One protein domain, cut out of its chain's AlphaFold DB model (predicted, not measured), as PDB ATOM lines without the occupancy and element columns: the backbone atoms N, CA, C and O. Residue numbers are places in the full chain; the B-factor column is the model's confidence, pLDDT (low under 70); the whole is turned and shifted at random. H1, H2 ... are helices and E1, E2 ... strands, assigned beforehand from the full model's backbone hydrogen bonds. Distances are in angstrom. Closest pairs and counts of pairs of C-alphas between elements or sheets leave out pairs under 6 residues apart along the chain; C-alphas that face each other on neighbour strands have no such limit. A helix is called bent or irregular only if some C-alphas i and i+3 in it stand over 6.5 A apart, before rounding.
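AT A GLANCE: This is residues 36 to 45 and 52 to 145 of the 154 residues of an uncharacterized protein of Thermococcus paralvinellae (UniProt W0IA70). A long helix, H5, runs along the long axis of a drawn-out model; at its first end H2, H3 and H4 make a small bundle running by turns one way and back, and at its last end lies a small strand hairpin, E1 and E2. H1 packs across H5 near that hairpin, and H6 leads away beyond it, with residues 140 to 145 sticking out. The printed part has 104 residues, with six named helices and two named strands in the order H1 H2 H3 H4 H5 E1 E2 H6; the sheet, E1 - E2, is antiparallel and the class is mostly helix. The whole is loose, with a radius of gyration of the C-alphas of 16.1 A, and spans 54 by 27 by 19 A, only just a rod.

IN THESE COORDINATES: H1, residues 36 to 45, begins at C-alpha 36 (-10.548, 37.137, -20.305) and is 14.1 A long. H2, residues 55 to 66, measures 17.9 A and is irregular: C-alphas 56 and 59 are 7.4 A apart. H3, residues 69 to 80, measures 16.5 A, and H4, residues 85 to 98, measures 19.9 A. H5, residues 103 to 119, measures 24.2 A from C-alpha 103 (-11.566, 32.417, -7.994). E1, residues 123 to 126, is 10.0 A long and E2, residues 129 to 132, is 10.3 A. H6, residues 135 to 145, measures 15.0 A and ends at C-alpha 145 (-21.986, 34.666, -50.385).

HOW THE PARTS SIT: H5 is the hub, touching H1, H2 and H4. H1 touches residues 109 to 114 of H5 at a steep tilt of 58 degrees, the closest C-alphas being those of Ala 37 and Val 113, 5.9 A apart. H2 touches H5 at a steep tilt of 52 degrees, closest at Val 62 and Lys 107, whose C-alphas are 6.6 A apart. H2 and H3 form a helical hairpin at a shallow tilt of 24 degrees, with the C-alphas of Leu 63 and Ile 72 closest at 6.0 A. H3 and H4 form another, at 23 degrees, with those of Leu 78 and Ile 88 closest at 6.2 A. H4 touches H5 closest at Ala 96 and Phe 103, C-alphas 6.2 A apart. E1 and E2 are an antiparallel hairpin, with N 124 and O 131 at 3.0 A and N 126 and O 129 at 2.9 A, within hydrogen-bond range. Residues 53 to 54 pair with residues 129 to 130 of E2, antiparallel. The closest C-alphas of H1 and E2, Ile 44 and Arg 131, are 5.9 A apart. H6 touches no helix. In H1, H3, H4, H5 and H6 every O i to N i+4 pair is within hydrogen-bond range; in H2, 6 of 8 are.

THE WHOLE: The C-alphas farthest apart, Lys 81 and Asp 145, are 55.2 A apart. Residues 46 to 51 are not printed, and C-alphas 45 and 52 are 6.9 A apart across this cut. The links that are printed whole are tight. The mean pLDDT of the printed part is 95.1, and no printed residue is under 70.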
ATOM      1  N   LEU A  36     -11.007  38.518 -20.408       97.38
ATOM      2  CA  LEU A  36     -10.548  37.137 -20.305       97.38
ATOM      3  C   LEU A  36     -10.443  36.463 -21.680       97.38
ATOM      4  O   LEU A  36      -9.455  35.784 -21.950       97.38
ATOM      5  N   ALA A  37     -11.422  36.678 -22.563       98.00
ATOM      6  CA  ALA A  37     -11.403  36.178 -23.934       98.00
ATOM      7  C   ALA A  37     -10.254  36.780 -24.746       98.00
ATOM      8  O   ALA A  37      -9.566  36.043 -25.449       98.00
ATOM      9  N   LEU A  38     -10.005  38.085 -24.609       97.75
ATOM     10  CA  LEU A  38      -8.888  38.755 -25.268       97.75
ATOM     11  C   LEU A  38      -7.550  38.148 -24.832       97.75
ATOM     12  O   LEU A  38      -6.764  37.734 -25.680       97.75
ATOM     13  N   LEU A  39      -7.312  38.044 -23.521       96.75
ATOM     14  CA  LEU A  39      -6.079  37.464 -22.981       96.75
ATOM     15  C   LEU A  39      -5.899  36.005 -23.403       96.75
ATOM     16  O   LEU A  39      -4.800  35.602 -23.777       96.75
ATOM     17  N   LEU A  40      -6.979  35.224 -23.390       96.81
ATOM     18  CA  LEU A  40      -6.951  33.828 -23.806       96.81
ATOM     19  C   LEU A  40      -6.623  33.689 -25.297       96.81
ATOM     20  O   LEU A  40      -5.787  32.864 -25.652       96.81
ATOM     21  N   LEU A  41      -7.251  34.482 -26.170       96.12
ATOM     22  CA  LEU A  41      -6.980  34.445 -27.610       96.12
ATOM     23  C   LEU A  41      -5.548  34.880 -27.922       96.12
ATOM     24  O   LEU A  41      -4.882  34.214 -28.711       96.12
ATOM     25  N   LEU A  42      -5.049  35.931 -27.263       94.31
ATOM     26  CA  LEU A  42      -3.651  36.350 -27.380       94.31
ATOM     27  C   LEU A  42      -2.696  35.243 -26.922       94.31
ATOM     28  O   LEU A  42      -1.692  34.992 -27.588       94.31
ATOM     29  N   ARG A  43      -3.020  34.544 -25.826       94.31
ATOM     30  CA  ARG A  43      -2.216  33.421 -25.335       94.31
ATOM     31  C   ARG A  43      -2.220  32.248 -26.306       94.31
ATOM     32  O   ARG A  43      -1.152  31.754 -26.650       94.31
ATOM     33  N   ILE A  44      -3.399  31.830 -26.771       94.19
ATOM     34  CA  ILE A  44      -3.539  30.753 -27.756       94.19
ATOM     35  C   ILE A  44      -2.731  31.094 -29.004       94.19
ATOM     36  O   ILE A  44      -1.931  30.267 -29.426       94.19
ATOM     37  N   HIS A  45      -2.910  32.301 -29.550       89.88
ATOM     38  CA  HIS A  45      -2.236  32.754 -30.764       89.88
ATOM     39  C   HIS A  45      -0.712  32.831 -30.593       89.88
ATOM     40  O   HIS A  45       0.031  32.325 -31.433       89.88
ATOM     41  N   GLY A  52      -0.177  25.450 -29.644       88.19
ATOM     42  CA  GLY A  52      -1.304  26.150 -29.025       88.19
ATOM     43  C   GLY A  52      -1.262  26.123 -27.495       88.19
ATOM     44  O   GLY A  52      -0.313  25.631 -26.888       88.19
ATOM     45  N   PHE A  53      -2.317  26.628 -26.859       93.62
ATOM     46  CA  PHE A  53      -2.423  26.682 -25.399       93.62
ATOM     47  C   PHE A  53      -2.830  25.320 -24.828       93.62
ATOM     48  O   PHE A  53      -3.859  24.757 -25.214       93.62
ATOM     49  N   ARG A  54      -2.070  24.771 -23.879       94.12
ATOM     50  CA  ARG A  54      -2.388  23.470 -23.281       94.12
ATOM     51  C   ARG A  54      -3.615  23.588 -22.376       94.12
ATOM     52  O   ARG A  54      -3.606  24.290 -21.374       94.12
ATOM     53  N   ALA A  55      -4.665  22.820 -22.663       93.44
ATOM     54  CA  ALA A  55      -5.926  22.881 -21.921       93.44
ATOM     55  C   ALA A  55      -5.777  22.532 -20.431       93.44
ATOM     56  O   ALA A  55      -6.607  22.918 -19.616       93.44
ATOM     57  N   GLU A  56      -4.739  21.779 -20.076       91.12
ATOM     58  CA  GLU A  56      -4.434  21.392 -18.697       91.12
ATOM     59  C   GLU A  56      -3.844  22.545 -17.870       91.12
ATOM     60  O   GLU A  56      -3.899  22.499 -16.644       91.12
ATOM     61  N   GLU A  57      -3.327  23.585 -18.527       92.06
ATOM     62  CA  GLU A  57      -2.731  24.771 -17.899       92.06
ATOM     63  C   GLU A  57      -3.776  25.848 -17.564       92.06
ATOM     64  O   GLU A  57      -3.430  26.918 -17.064       92.06
ATOM     65  N   TRP A  58      -5.067  25.562 -17.780       95.19
ATOM     66  CA  TRP A  58      -6.170  26.499 -17.534       95.19
ATOM     67  C   TRP A  58      -6.146  27.103 -16.126       95.19
ATOM     68  O   TRP A  58      -6.481  28.272 -15.956       95.19
ATOM     69  N   LEU A  59      -5.751  26.319 -15.115       95.56
ATOM     70  CA  LEU A  59      -5.705  26.797 -13.738       95.56
ATOM     71  C   LEU A  59      -4.640  27.884 -13.582       95.56
ATOM     72  O   LEU A  59      -4.938  28.933 -13.021       95.56
ATOM     73  N   GLY A  60      -3.438  27.657 -14.118       94.38
ATOM     74  CA  GLY A  60      -2.370  28.657 -14.122       94.38
ATOM     75  C   GLY A  60      -2.821  29.943 -14.811       94.38
ATOM     76  O   GLY A  60      -2.719  31.012 -14.220       94.38
ATOM     77  N   PHE A  61      -3.454  29.824 -15.981       96.19
ATOM     78  CA  PHE A  61      -4.004  30.968 -16.715       96.19
ATOM     79  C   PHE A  61      -5.035  31.772 -15.900       96.19
ATOM     80  O   PHE A  61      -4.965  32.998 -15.846       96.19
ATOM     81  N   VAL A  62      -5.983  31.107 -15.227       96.88
ATOM     82  CA  VAL A  62      -6.980  31.796 -14.383       96.88
ATOM     83  C   VAL A  62      -6.318  32.500 -13.195       96.88
ATOM     84  O   VAL A  62      -6.739  33.590 -12.813       96.88
ATOM     85  N   LEU A  63      -5.284  31.902 -12.606       96.12
ATOM     86  CA  LEU A  63      -4.543  32.515 -11.503       96.12
ATOM     87  C   LEU A  63      -3.728  33.728 -11.962       96.12
ATOM     88  O   LEU A  63      -3.731  34.747 -11.272       96.12
ATOM     89  N   GLU A  64      -3.091  33.646 -13.130       94.69
ATOM     90  CA  GLU A  64      -2.400  34.771 -13.768       94.69
ATOM     91  C   GLU A  64      -3.368  35.920 -14.068       94.69
ATOM     92  O   GLU A  64      -3.071  37.065 -13.736       94.69
ATOM     93  N   TYR A  65      -4.554  35.612 -14.604       95.94
ATOM     94  CA  TYR A  65      -5.616  36.594 -14.839       95.94
ATOM     95  C   TYR A  65      -6.031  37.331 -13.560       95.94
ATOM     96  O   TYR A  65      -6.214  38.545 -13.568       95.94
ATOM     97  N   LEU A  66      -6.170  36.600 -12.450       95.06
ATOM     98  CA  LEU A  66      -6.521  37.174 -11.149       95.06
ATOM     99  C   LEU A  66      -5.390  38.018 -10.540       95.06
ATOM    100  O   LEU A  66      -5.651  38.807  -9.635       95.06
ATOM    101  N   GLY A  67      -4.142  37.833 -10.979       94.62
ATOM    102  CA  GLY A  67      -2.994  38.643 -10.565       94.62
ATOM    103  C   GLY A  67      -2.569  38.499  -9.096       94.62
ATOM    104  O   GLY A  67      -1.677  39.217  -8.644       94.62
ATOM    105  N   ASN A  68      -3.166  37.580  -8.326       95.75
ATOM    106  CA  ASN A  68      -2.825  37.395  -6.915       95.75
ATOM    107  C   ASN A  68      -1.517  36.595  -6.769       95.75
ATOM    108  O   ASN A  68      -1.493  35.370  -6.913       95.75
ATOM    109  N   LYS A  69      -0.421  37.301  -6.459       95.50
ATOM    110  CA  LYS A  69       0.932  36.728  -6.358       95.50
ATOM    111  C   LYS A  69       1.043  35.602  -5.326       95.50
ATOM    112  O   LYS A  69       1.732  34.618  -5.586       95.50
ATOM    113  N   GLU A  70       0.363  35.722  -4.186       96.06
ATOM    114  CA  GLU A  70       0.395  34.699  -3.133       96.06
ATOM    115  C   GLU A  70      -0.267  33.400  -3.604       96.06
ATOM    116  O   GLU A  70       0.296  32.314  -3.454       96.06
ATOM    117  N   LEU A  71      -1.433  33.504  -4.245       96.06
ATOM    118  CA  LEU A  71      -2.163  32.356  -4.770       96.06
ATOM    119  C   LEU A  71      -1.404  31.667  -5.918       96.06
ATOM    120  O   LEU A  71      -1.368  30.436  -5.980       96.06
ATOM    121  N   ILE A  72      -0.745  32.445  -6.784       96.69
ATOM    122  CA  ILE A  72       0.134  31.929  -7.846       96.69
ATOM    123  C   ILE A  72       1.333  31.183  -7.240       96.69
ATOM    124  O   ILE A  72       1.616  30.051  -7.634       96.69
ATOM    125  N   ALA A  73       2.015  31.774  -6.253       96.81
ATOM    126  CA  ALA A  73       3.145  31.134  -5.579       96.81
ATOM    127  C   ALA A  73       2.721  29.820  -4.901       96.81
ATOM    128  O   ALA A  73       3.403  28.800  -5.028       96.81
ATOM    129  N   TYR A  74       1.557  29.821  -4.249       97.12
ATOM    130  CA  TYR A  74       0.981  28.627  -3.645       97.12
ATOM    131  C   TYR A  74       0.722  27.529  -4.685       97.12
ATOM    132  O   TYR A  74       1.161  26.394  -4.500       97.12
ATOM    133  N   TYR A  75       0.095  27.864  -5.816       96.75
ATOM    134  CA  TYR A  75      -0.117  26.931  -6.925       96.75
ATOM    135  C   TYR A  75       1.196  26.321  -7.442       96.75
ATOM    136  O   TYR A  75       1.288  25.099  -7.575       96.75
ATOM    137  N   ILE A  76       2.237  27.136  -7.647       95.62
ATOM    138  CA  ILE A  76       3.557  26.664  -8.100       95.62
ATOM    139  C   ILE A  76       4.148  25.644  -7.114       95.62
ATOM    140  O   ILE A  76       4.674  24.612  -7.536       95.62
ATOM    141  N   ILE A  77       4.035  25.885  -5.804       97.00
ATOM    142  CA  ILE A  77       4.498  24.943  -4.772       97.00
ATOM    143  C   ILE A  77       3.741  23.613  -4.872       97.00
ATOM    144  O   ILE A  77       4.362  22.551  -4.813       97.00
ATOM    145  N   LEU A  78       2.416  23.646  -5.044       96.19
ATOM    146  CA  LEU A  78       1.604  22.429  -5.162       96.19
ATOM    147  C   LEU A  78       1.960  21.612  -6.414       96.19
ATOM    148  O   LEU A  78       2.063  20.387  -6.333       96.19
ATOM    149  N   VAL A  79       2.204  22.283  -7.546       93.62
ATOM    150  CA  VAL A  79       2.656  21.640  -8.791       93.62
ATOM    151  C   VAL A  79       4.038  21.009  -8.611       93.62
ATOM    152  O   VAL A  79       4.238  19.856  -8.994       93.62
ATOM    153  N   ARG A  80       4.984  21.711  -7.969       94.75
ATOM    154  CA  ARG A  80       6.332  21.182  -7.674       94.75
ATOM    155  C   ARG A  80       6.297  19.955  -6.766       94.75
ATOM    156  O   ARG A  80       7.084  19.035  -6.962       94.75
ATOM    157  N   LYS A  81       5.347  19.907  -5.829       95.62
ATOM    158  CA  LYS A  81       5.078  18.736  -4.978       95.62
ATOM    159  C   LYS A  81       4.433  17.562  -5.726       95.62
ATOM    160  O   LYS A  81       4.164  16.541  -5.104       95.62
ATOM    161  N   ARG A  82       4.178  17.694  -7.036       92.38
ATOM    162  CA  ARG A  82       3.562  16.671  -7.900       92.38
ATOM    163  C   ARG A  82       2.237  16.139  -7.345       92.38
ATOM    164  O   ARG A  82       1.910  14.968  -7.521       92.38
ATOM    165  N   LEU A  83       1.469  16.998  -6.669       94.19
ATOM    166  CA  LEU A  83       0.168  16.602  -6.139       94.19
ATOM    167  C   LEU A  83      -0.816  16.284  -7.278       94.19
ATOM    168  O   LEU A  83      -0.732  16.886  -8.354       94.19
ATOM    169  N   PRO A  84      -1.792  15.386  -7.049       94.44
ATOM    170  CA  PRO A  84      -2.855  15.132  -8.012       94.44
ATOM    171  C   PRO A  84      -3.603  16.419  -8.371       94.44
ATOM    172  O   PRO A  84      -3.889  17.245  -7.508       94.44
ATOM    173  N   ARG A  85      -3.984  16.588  -9.639       89.81
ATOM    174  CA  ARG A  85      -4.640  17.821 -10.120       89.81
ATOM    175  C   ARG A  85      -5.912  18.167  -9.357       89.81
ATOM    176  O   ARG A  85      -6.129  19.321  -9.010       89.81
ATOM    177  N   THR A  86      -6.733  17.162  -9.068       93.12
ATOM    178  CA  THR A  86      -7.958  17.316  -8.273       93.12
ATOM    179  C   THR A  86      -7.660  17.871  -6.882       93.12
ATOM    180  O   THR A  86      -8.392  18.732  -6.398       93.12
ATOM    181  N   GLU A  87      -6.556  17.442  -6.275       95.94
ATOM    182  CA  GLU A  87      -6.083  17.936  -4.984       95.94
ATOM    183  C   GLU A  87      -5.529  19.362  -5.090       95.94
ATOM    184  O   GLU A  87      -5.861  20.212  -4.264       95.94
ATOM    185  N   ILE A  88      -4.755  19.667  -6.141       95.38
ATOM    186  CA  ILE A  88      -4.282  21.035  -6.409       95.38
ATOM    187  C   ILE A  88      -5.474  21.991  -6.519       95.38
ATOM    188  O   ILE A  88      -5.474  23.042  -5.883       95.38
ATOM    189  N   HIS A  89      -6.509  21.619  -7.276       93.75
ATOM    190  CA  HIS A  89      -7.695  22.453  -7.472       93.75
ATOM    191  C   HIS A  89      -8.404  22.746  -6.145       93.75
ATOM    192  O   HIS A  89      -8.661  23.910  -5.844       93.75
ATOM    193  N   LYS A  90      -8.662  21.713  -5.328       95.69
ATOM    194  CA  LYS A  90      -9.306  21.867  -4.012       95.69
ATOM    195  C   LYS A  90      -8.511  22.794  -3.093       95.69
ATOM    196  O   LYS A  90      -9.085  23.656  -2.432       95.69
ATOM    197  N   ARG A  91      -7.184  22.640  -3.059       97.38
ATOM    198  CA  ARG A  91      -6.307  23.462  -2.213       97.38
ATOM    199  C   ARG A  91      -6.230  24.909  -2.682       97.38
ATOM    200  O   ARG A  91      -6.297  25.806  -1.848       97.38
ATOM    201  N   VAL A  92      -6.120  25.142  -3.989       96.69
ATOM    202  CA  VAL A  92      -6.139  26.497  -4.560       96.69
ATOM    203  C   VAL A  92      -7.472  27.180  -4.279       96.69
ATOM    204  O   VAL A  92      -7.480  28.331  -3.869       96.69
ATOM    205  N   GLU A  93      -8.591  26.475  -4.430       95.94
ATOM    206  CA  GLU A  93      -9.918  27.026  -4.149       95.94
ATOM    207  C   GLU A  93     -10.084  27.397  -2.668       95.94
ATOM    208  O   GLU A  93     -10.554  28.492  -2.354       95.94
ATOM    209  N   LYS A  94      -9.608  26.540  -1.754       97.06
ATOM    210  CA  LYS A  94      -9.575  26.844  -0.319       97.06
ATOM    211  C   LYS A  94      -8.724  28.084  -0.024       97.06
ATOM    212  O   LYS A  94      -9.209  29.008   0.624       97.06
ATOM    213  N   LYS A  95      -7.494  28.138  -0.544       97.25
ATOM    214  CA  LYS A  95      -6.584  29.274  -0.333       97.25
ATOM    215  C   LYS A  95      -7.122  30.565  -0.954       97.25
ATOM    216  O   LYS A  95      -6.997  31.625  -0.358       97.25
ATOM    217  N   ALA A  96      -7.772  30.493  -2.114       96.69
ATOM    218  CA  ALA A  96      -8.416  31.648  -2.733       96.69
ATOM    219  C   ALA A  96      -9.521  32.224  -1.838       96.69
ATOM    220  O   ALA A  96      -9.600  33.440  -1.680       96.69
ATOM    221  N   LYS A  97     -10.327  31.356  -1.207       96.12
ATOM    222  CA  LYS A  97     -11.356  31.767  -0.245       96.12
ATOM    223  C   LYS A  97     -10.748  32.440   0.989       96.12
ATOM    224  O   LYS A  97     -11.256  33.469   1.412       96.12
ATOM    225  N   GLU A  98      -9.661  31.890   1.530       96.75
ATOM    226  CA  GLU A  98      -8.922  32.487   2.658       96.75
ATOM    227  C   GLU A  98      -8.381  33.886   2.322       96.75
ATOM    228  O   GLU A  98      -8.387  34.768   3.172       96.75
ATOM    229  N   LEU A  99      -7.956  34.100   1.074       95.38
ATOM    230  CA  LEU A  99      -7.415  35.375   0.591       95.38
ATOM    231  C   LEU A  99      -8.482  36.355   0.072       95.38
ATOM    232  O   LEU A  99      -8.127  37.407  -0.455       95.38
ATOM    233  N   GLY A 100      -9.773  36.012   0.145       94.12
ATOM    234  CA  GLY A 100     -10.852  36.847  -0.400       94.12
ATOM    235  C   GLY A 100     -10.824  36.997  -1.928       94.12
ATOM    236  O   GLY A 100     -11.416  37.923  -2.475       94.12
ATOM    237  N   VAL A 101     -10.141  36.099  -2.643       94.69
ATOM    238  CA  VAL A 101     -10.020  36.141  -4.105       94.69
ATOM    239  C   VAL A 101     -11.222  35.452  -4.748       94.69
ATOM    240  O   VAL A 101     -11.521  34.291  -4.461       94.69
ATOM    241  N   HIS A 102     -11.875  36.124  -5.699       92.88
ATOM    242  CA  HIS A 102     -13.052  35.619  -6.423       92.88
ATOM    243  C   HIS A 102     -12.727  34.544  -7.487       92.88
ATOM    244  O   HIS A 102     -13.148  34.628  -8.644       92.88
ATOM    245  N   PHE A 103     -11.996  33.496  -7.100       94.69
ATOM    246  CA  PHE A 103     -11.566  32.417  -7.994       94.69
ATOM    247  C   PHE A 103     -12.738  31.674  -8.655       94.69
ATOM    248  O   PHE A 103     -12.700  31.408  -9.857       94.69
ATOM    249  N   GLY A 104     -13.808  31.387  -7.904       93.88
ATOM    250  CA  GLY A 104     -14.993  30.698  -8.432       93.88
ATOM    251  C   GLY A 104     -15.666  31.452  -9.587       93.88
ATOM    252  O   GLY A 104     -16.033  30.849 -10.602       93.88
ATOM    253  N   THR A 105     -15.748  32.782  -9.481       95.00
ATOM    254  CA  THR A 105     -16.289  33.654 -10.532       95.00
ATOM    255  C   THR A 105     -15.387  33.655 -11.765       95.00
ATOM    256  O   THR A 105     -15.874  33.473 -12.882       95.00
ATOM    257  N   ALA A 106     -14.067  33.781 -11.584       96.12
ATOM    258  CA  ALA A 106     -13.112  33.764 -12.694       96.12
ATOM    259  C   ALA A 106     -13.095  32.416 -13.435       96.12
ATOM    260  O   ALA A 106     -13.141  32.389 -14.664       96.12
ATOM    261  N   LYS A 107     -13.131  31.295 -12.704       96.38
ATOM    262  CA  LYS A 107     -13.262  29.943 -13.274       96.38
ATOM    263  C   LYS A 107     -14.546  29.794 -14.091       96.38
ATOM    264  O   LYS A 107     -14.520  29.248 -15.193       96.38
ATOM    265  N   THR A 108     -15.670  30.285 -13.572       97.06
ATOM    266  CA  THR A 108     -16.951  30.261 -14.292       97.06
ATOM    267  C   THR A 108     -16.874  31.079 -15.578       97.06
ATOM    268  O   THR A 108     -17.233  30.578 -16.643       97.06
ATOM    269  N   ASN A 109     -16.334  32.297 -15.511       97.69
ATOM    270  CA  ASN A 109     -16.139  33.138 -16.690       97.69
ATOM    271  C   ASN A 109     -15.208  32.483 -17.716       97.69
ATOM    272  O   ASN A 109     -15.524  32.507 -18.900       97.69
ATOM    273  N   TYR A 110     -14.124  31.834 -17.283       98.06
ATOM    274  CA  TYR A 110     -13.223  31.090 -18.166       98.06
ATOM    275  C   TYR A 110     -13.955  29.984 -18.930       98.06
ATOM    276  O   TYR A 110     -13.848  29.896 -20.153       98.06
ATOM    277  N   ASN A 111     -14.754  29.176 -18.230       97.81
ATOM    278  CA  ASN A 111     -15.520  28.097 -18.856       97.81
ATOM    279  C   ASN A 111     -16.538  28.627 -19.874       97.81
ATOM    280  O   ASN A 111     -16.679  28.054 -20.956       97.81
ATOM    281  N   ILE A 112     -17.225  29.726 -19.543       98.12
ATOM    282  CA  ILE A 112     -18.152  30.402 -20.459       98.12
ATOM    283  C   ILE A 112     -17.398  30.890 -21.696       98.12
ATOM    284  O   ILE A 112     -17.811  30.588 -22.811       98.12
ATOM    285  N   VAL A 113     -16.272  31.581 -21.509       98.44
ATOM    286  CA  VAL A 113     -15.448  32.109 -22.602       98.44
ATOM    287  C   VAL A 113     -14.993  30.995 -23.544       98.44
ATOM    288  O   VAL A 113     -15.218  31.096 -24.746       98.44
ATOM    289  N   ILE A 114     -14.423  29.906 -23.016       97.94
ATOM    290  CA  ILE A 114     -13.997  28.751 -23.821       97.94
ATOM    291  C   ILE A 114     -15.164  28.203 -24.641       97.94
ATOM    292  O   ILE A 114     -15.038  28.033 -25.854       97.94
ATOM    293  N   LYS A 115     -16.307  27.951 -23.993       98.00
ATOM    294  CA  LYS A 115     -17.476  27.366 -24.655       98.00
ATOM    295  C   LYS A 115     -18.018  28.289 -25.747       98.00
ATOM    296  O   LYS A 115     -18.302  27.819 -26.845       98.00
ATOM    297  N   THR A 116     -18.117  29.589 -25.478       97.31
ATOM    298  CA  THR A 116     -18.570  30.580 -26.462       97.31
ATOM    299  C   THR A 116     -17.618  30.656 -27.654       97.31
ATOM    300  O   THR A 116     -18.078  30.567 -28.789       97.31
ATOM    301  N   LEU A 117     -16.300  30.728 -27.433       97.44
ATOM    302  CA  LEU A 117     -15.314  30.778 -28.521       97.44
ATOM    303  C   LEU A 117     -15.296  29.490 -29.365       97.44
ATOM    304  O   LEU A 117     -15.123  29.550 -30.583       97.44
ATOM    305  N   GLN A 118     -15.497  28.321 -28.746       96.88
ATOM    306  CA  GLN A 118     -15.623  27.045 -29.460       96.88
ATOM    307  C   GLN A 118     -16.912  26.970 -30.286       96.88
ATOM    308  O   GLN A 118     -16.876  26.539 -31.439       96.88
ATOM    309  N   ASN A 119     -18.038  27.411 -29.721       94.81
ATOM    310  CA  ASN A 119     -19.322  27.454 -30.421       94.81
ATOM    311  C   ASN A 119     -19.278  28.416 -31.611       94.81
ATOM    312  O   ASN A 119     -19.754  28.073 -32.688       94.81
ATOM    313  N   ALA A 120     -18.626  29.569 -31.438       93.31
ATOM    314  CA  ALA A 120     -18.357  30.526 -32.505       93.31
ATOM    315  C   ALA A 120     -17.323  30.017 -33.526       93.31
ATOM    316  O   ALA A 120     -17.005  30.725 -34.469       93.31
ATOM    317  N   ARG A 121     -16.767  28.808 -33.358       95.69
ATOM    318  CA  ARG A 121     -15.729  28.240 -34.233       95.69
ATOM    319  C   ARG A 121     -14.490  29.130 -34.357       95.69
ATOM    320  O   ARG A 121     -13.811  29.062 -35.373       95.69
ATOM    321  N   MET A 122     -14.181  29.940 -33.342       95.94
ATOM    322  CA  MET A 122     -12.956  30.751 -33.299       95.94
ATOM    323  C   MET A 122     -11.762  29.942 -32.795       95.94
ATOM    324  O   MET A 122     -10.627  30.169 -33.210       95.94
ATOM    325  N   ILE A 123     -12.024  28.981 -31.905       96.44
ATOM    326  CA  ILE A 123     -11.019  28.061 -31.375       96.44
ATOM    327  C   ILE A 123     -11.516  26.618 -31.429       96.44
ATOM    328  O   ILE A 123     -12.718  26.349 -31.416       96.44
ATOM    329  N   TYR A 124     -10.586  25.670 -31.416       95.25
ATOM    330  CA  TYR A 124     -10.885  24.246 -31.276       95.25
ATOM    331  C   TYR A 124      -9.889  23.574 -30.331       95.25
ATOM    332  O   TYR A 124      -8.809  24.106 -30.071       95.25
ATOM    333  N   LYS A 125     -10.265  22.409 -29.791       95.19
ATOM    334  CA  LYS A 125      -9.394  21.597 -28.932       95.19
ATOM    335  C   LYS A 125      -8.949  20.352 -29.690       95.19
ATOM    336  O   LYS A 125      -9.793  19.584 -30.139       95.19
ATOM    337  N   SER A 126      -7.643  20.124 -29.791       93.38
ATOM    338  CA  SER A 126      -7.062  18.920 -30.392       93.38
ATOM    339  C   SER A 126      -5.882  18.425 -29.564       93.38
ATOM    340  O   SER A 126      -5.041  19.215 -29.143       93.38
ATOM    341  N   ARG A 127      -5.844  17.114 -29.283       92.94
ATOM    342  CA  ARG A 127      -4.789  16.447 -28.488       92.94
ATOM    343  C   ARG A 127      -4.460  17.148 -27.155       92.94
ATOM    344  O   ARG A 127      -3.317  17.165 -26.723       92.94
ATOM    345  N   GLY A 128      -5.462  17.747 -26.509       93.94
ATOM    346  CA  GLY A 128      -5.285  18.464 -25.240       93.94
ATOM    347  C   GLY A 128      -4.845  19.928 -25.358       93.94
ATOM    348  O   GLY A 128      -4.647  20.558 -24.325       93.94
ATOM    349  N   TYR A 129      -4.761  20.493 -26.564       95.31
ATOM    350  CA  TYR A 129      -4.386  21.891 -26.808       95.31
ATOM    351  C   TYR A 129      -5.526  22.668 -27.467       95.31
ATOM    352  O   TYR A 129      -6.232  22.127 -28.318       95.31
ATOM    353  N   TYR A 130      -5.694  23.930 -27.083       96.31
ATOM    354  CA  TYR A 130      -6.543  24.910 -27.748       96.31
ATOM    355  C   TYR A 130      -5.751  25.656 -28.822       96.31
ATOM    356  O   TYR A 130      -4.611  26.056 -28.588       96.31
ATOM    357  N   ARG A 131      -6.362  25.851 -29.990       95.00
ATOM    358  CA  ARG A 131      -5.777  26.532 -31.158       95.00
ATOM    359  C   ARG A 131      -6.807  27.451 -31.800       95.00
ATOM    360  O   ARG A 131      -8.003  27.162 -31.683       95.00
ATOM    361  N   THR A 132      -6.367  28.513 -32.478       93.38
ATOM    362  CA  THR A 132      -7.285  29.311 -33.301       93.38
ATOM    363  C   THR A 132      -7.585  28.580 -34.609       93.38
ATOM    364  O   THR A 132      -6.895  27.632 -34.988       93.38
ATOM    365  N   THR A 133      -8.665  28.960 -35.281       91.31
ATOM    366  CA  THR A 133      -9.040  28.386 -36.576       91.31
ATOM    367  C   THR A 133      -9.584  29.459 -37.509       91.31
ATOM    368  O   THR A 133     -10.188  30.438 -37.074       91.31
ATOM    369  N   ARG A 134      -9.395  29.247 -38.814       91.81
ATOM    370  CA  ARG A 134      -9.956  30.093 -39.876       91.81
ATOM    371  C   ARG A 134     -11.446  29.845 -40.113       91.81
ATOM    372  O   ARG A 134     -12.100  30.677 -40.740       91.81
ATOM    373  N   ARG A 135     -12.000  28.759 -39.555       92.12
ATOM    374  CA  ARG A 135     -13.383  28.337 -39.811       92.12
ATOM    375  C   ARG A 135     -14.411  29.402 -39.437       92.12
ATOM    376  O   ARG A 135     -15.420  29.518 -40.119       92.12
ATOM    377  N   PHE A 136     -14.146  30.199 -38.399       92.25
ATOM    378  CA  PHE A 136     -14.982  31.352 -38.057       92.25
ATOM    379  C   PHE A 136     -15.119  32.332 -39.231       92.25
ATOM    380  O   PHE A 136     -16.230  32.638 -39.649       92.25
ATOM    381  N   SER A 137     -13.997  32.797 -39.787       92.94
ATOM    382  CA  SER A 137     -14.018  33.752 -40.899       92.94
ATOM    383  C   SER A 137     -14.526  33.146 -42.205       92.94
ATOM    384  O   SER A 137     -15.165  33.850 -42.976       92.94
ATOM    385  N   GLU A 138     -14.255  31.862 -42.452       95.88
ATOM    386  CA  GLU A 138     -14.745  31.151 -43.640       95.88
ATOM    387  C   GLU A 138     -16.270  31.051 -43.625       95.88
ATOM    388  O   GLU A 138     -16.911  31.479 -44.575       95.88
ATOM    389  N   LEU A 139     -16.857  30.602 -42.511       93.06
ATOM    390  CA  LEU A 139     -18.311  30.482 -42.380       93.06
ATOM    391  C   LEU A 139     -19.030  31.825 -42.533       93.06
ATOM    392  O   LEU A 139     -20.100  31.878 -43.125       93.06
ATOM    393  N   LEU A 140     -18.462  32.914 -42.004       92.00
ATOM    394  CA  LEU A 140     -19.058  34.242 -42.175       92.00
ATOM    395  C   LEU A 140     -19.068  34.695 -43.641       92.00
ATOM    396  O   LEU A 140     -20.013  35.364 -44.044       92.00
ATOM    397  N   ARG A 141     -18.043  34.332 -44.422       95.19
ATOM    398  CA  ARG A 141     -18.002  34.608 -45.865       95.19
ATOM    399  C   ARG A 141     -18.991  33.728 -46.617       95.19
ATOM    400  O   ARG A 141     -19.824  34.277 -47.310       95.19
ATOM    401  N   GLU A 142     -18.990  32.420 -46.357       95.12
ATOM    402  CA  GLU A 142     -19.947  31.474 -46.955       95.12
ATOM    403  C   GLU A 142     -21.408  31.928 -46.728       95.12
ATOM    404  O   GLU A 142     -22.229  31.868 -47.636       95.12
ATOM    405  N   ILE A 143     -21.744  32.434 -45.531       93.50
ATOM    406  CA  ILE A 143     -23.085  32.976 -45.236       93.50
ATOM    407  C   ILE A 143     -23.378  34.256 -46.035       93.50
ATOM    408  O   ILE A 143     -24.511  34.444 -46.479       93.50
ATOM    409  N   ALA A 144     -22.394  35.146 -46.186       93.50
ATOM    410  CA  ALA A 144     -22.547  36.367 -46.974       93.50
ATOM    411  C   ALA A 144     -22.725  36.049 -48.466       93.50
ATOM    412  O   ALA A 144     -23.632  36.592 -49.092       93.50
ATOM    413  N   ASP A 145     -21.937  35.108 -48.992       96.25
ATOM    414  CA  ASP A 145     -21.986  34.666 -50.385       96.25
ATOM    415  C   ASP A 145     -23.385  34.137 -50.737       96.25
ATOM    416  O   ASP A 145     -23.976  34.568 -51.722       96.25
TER     417      ASP A 145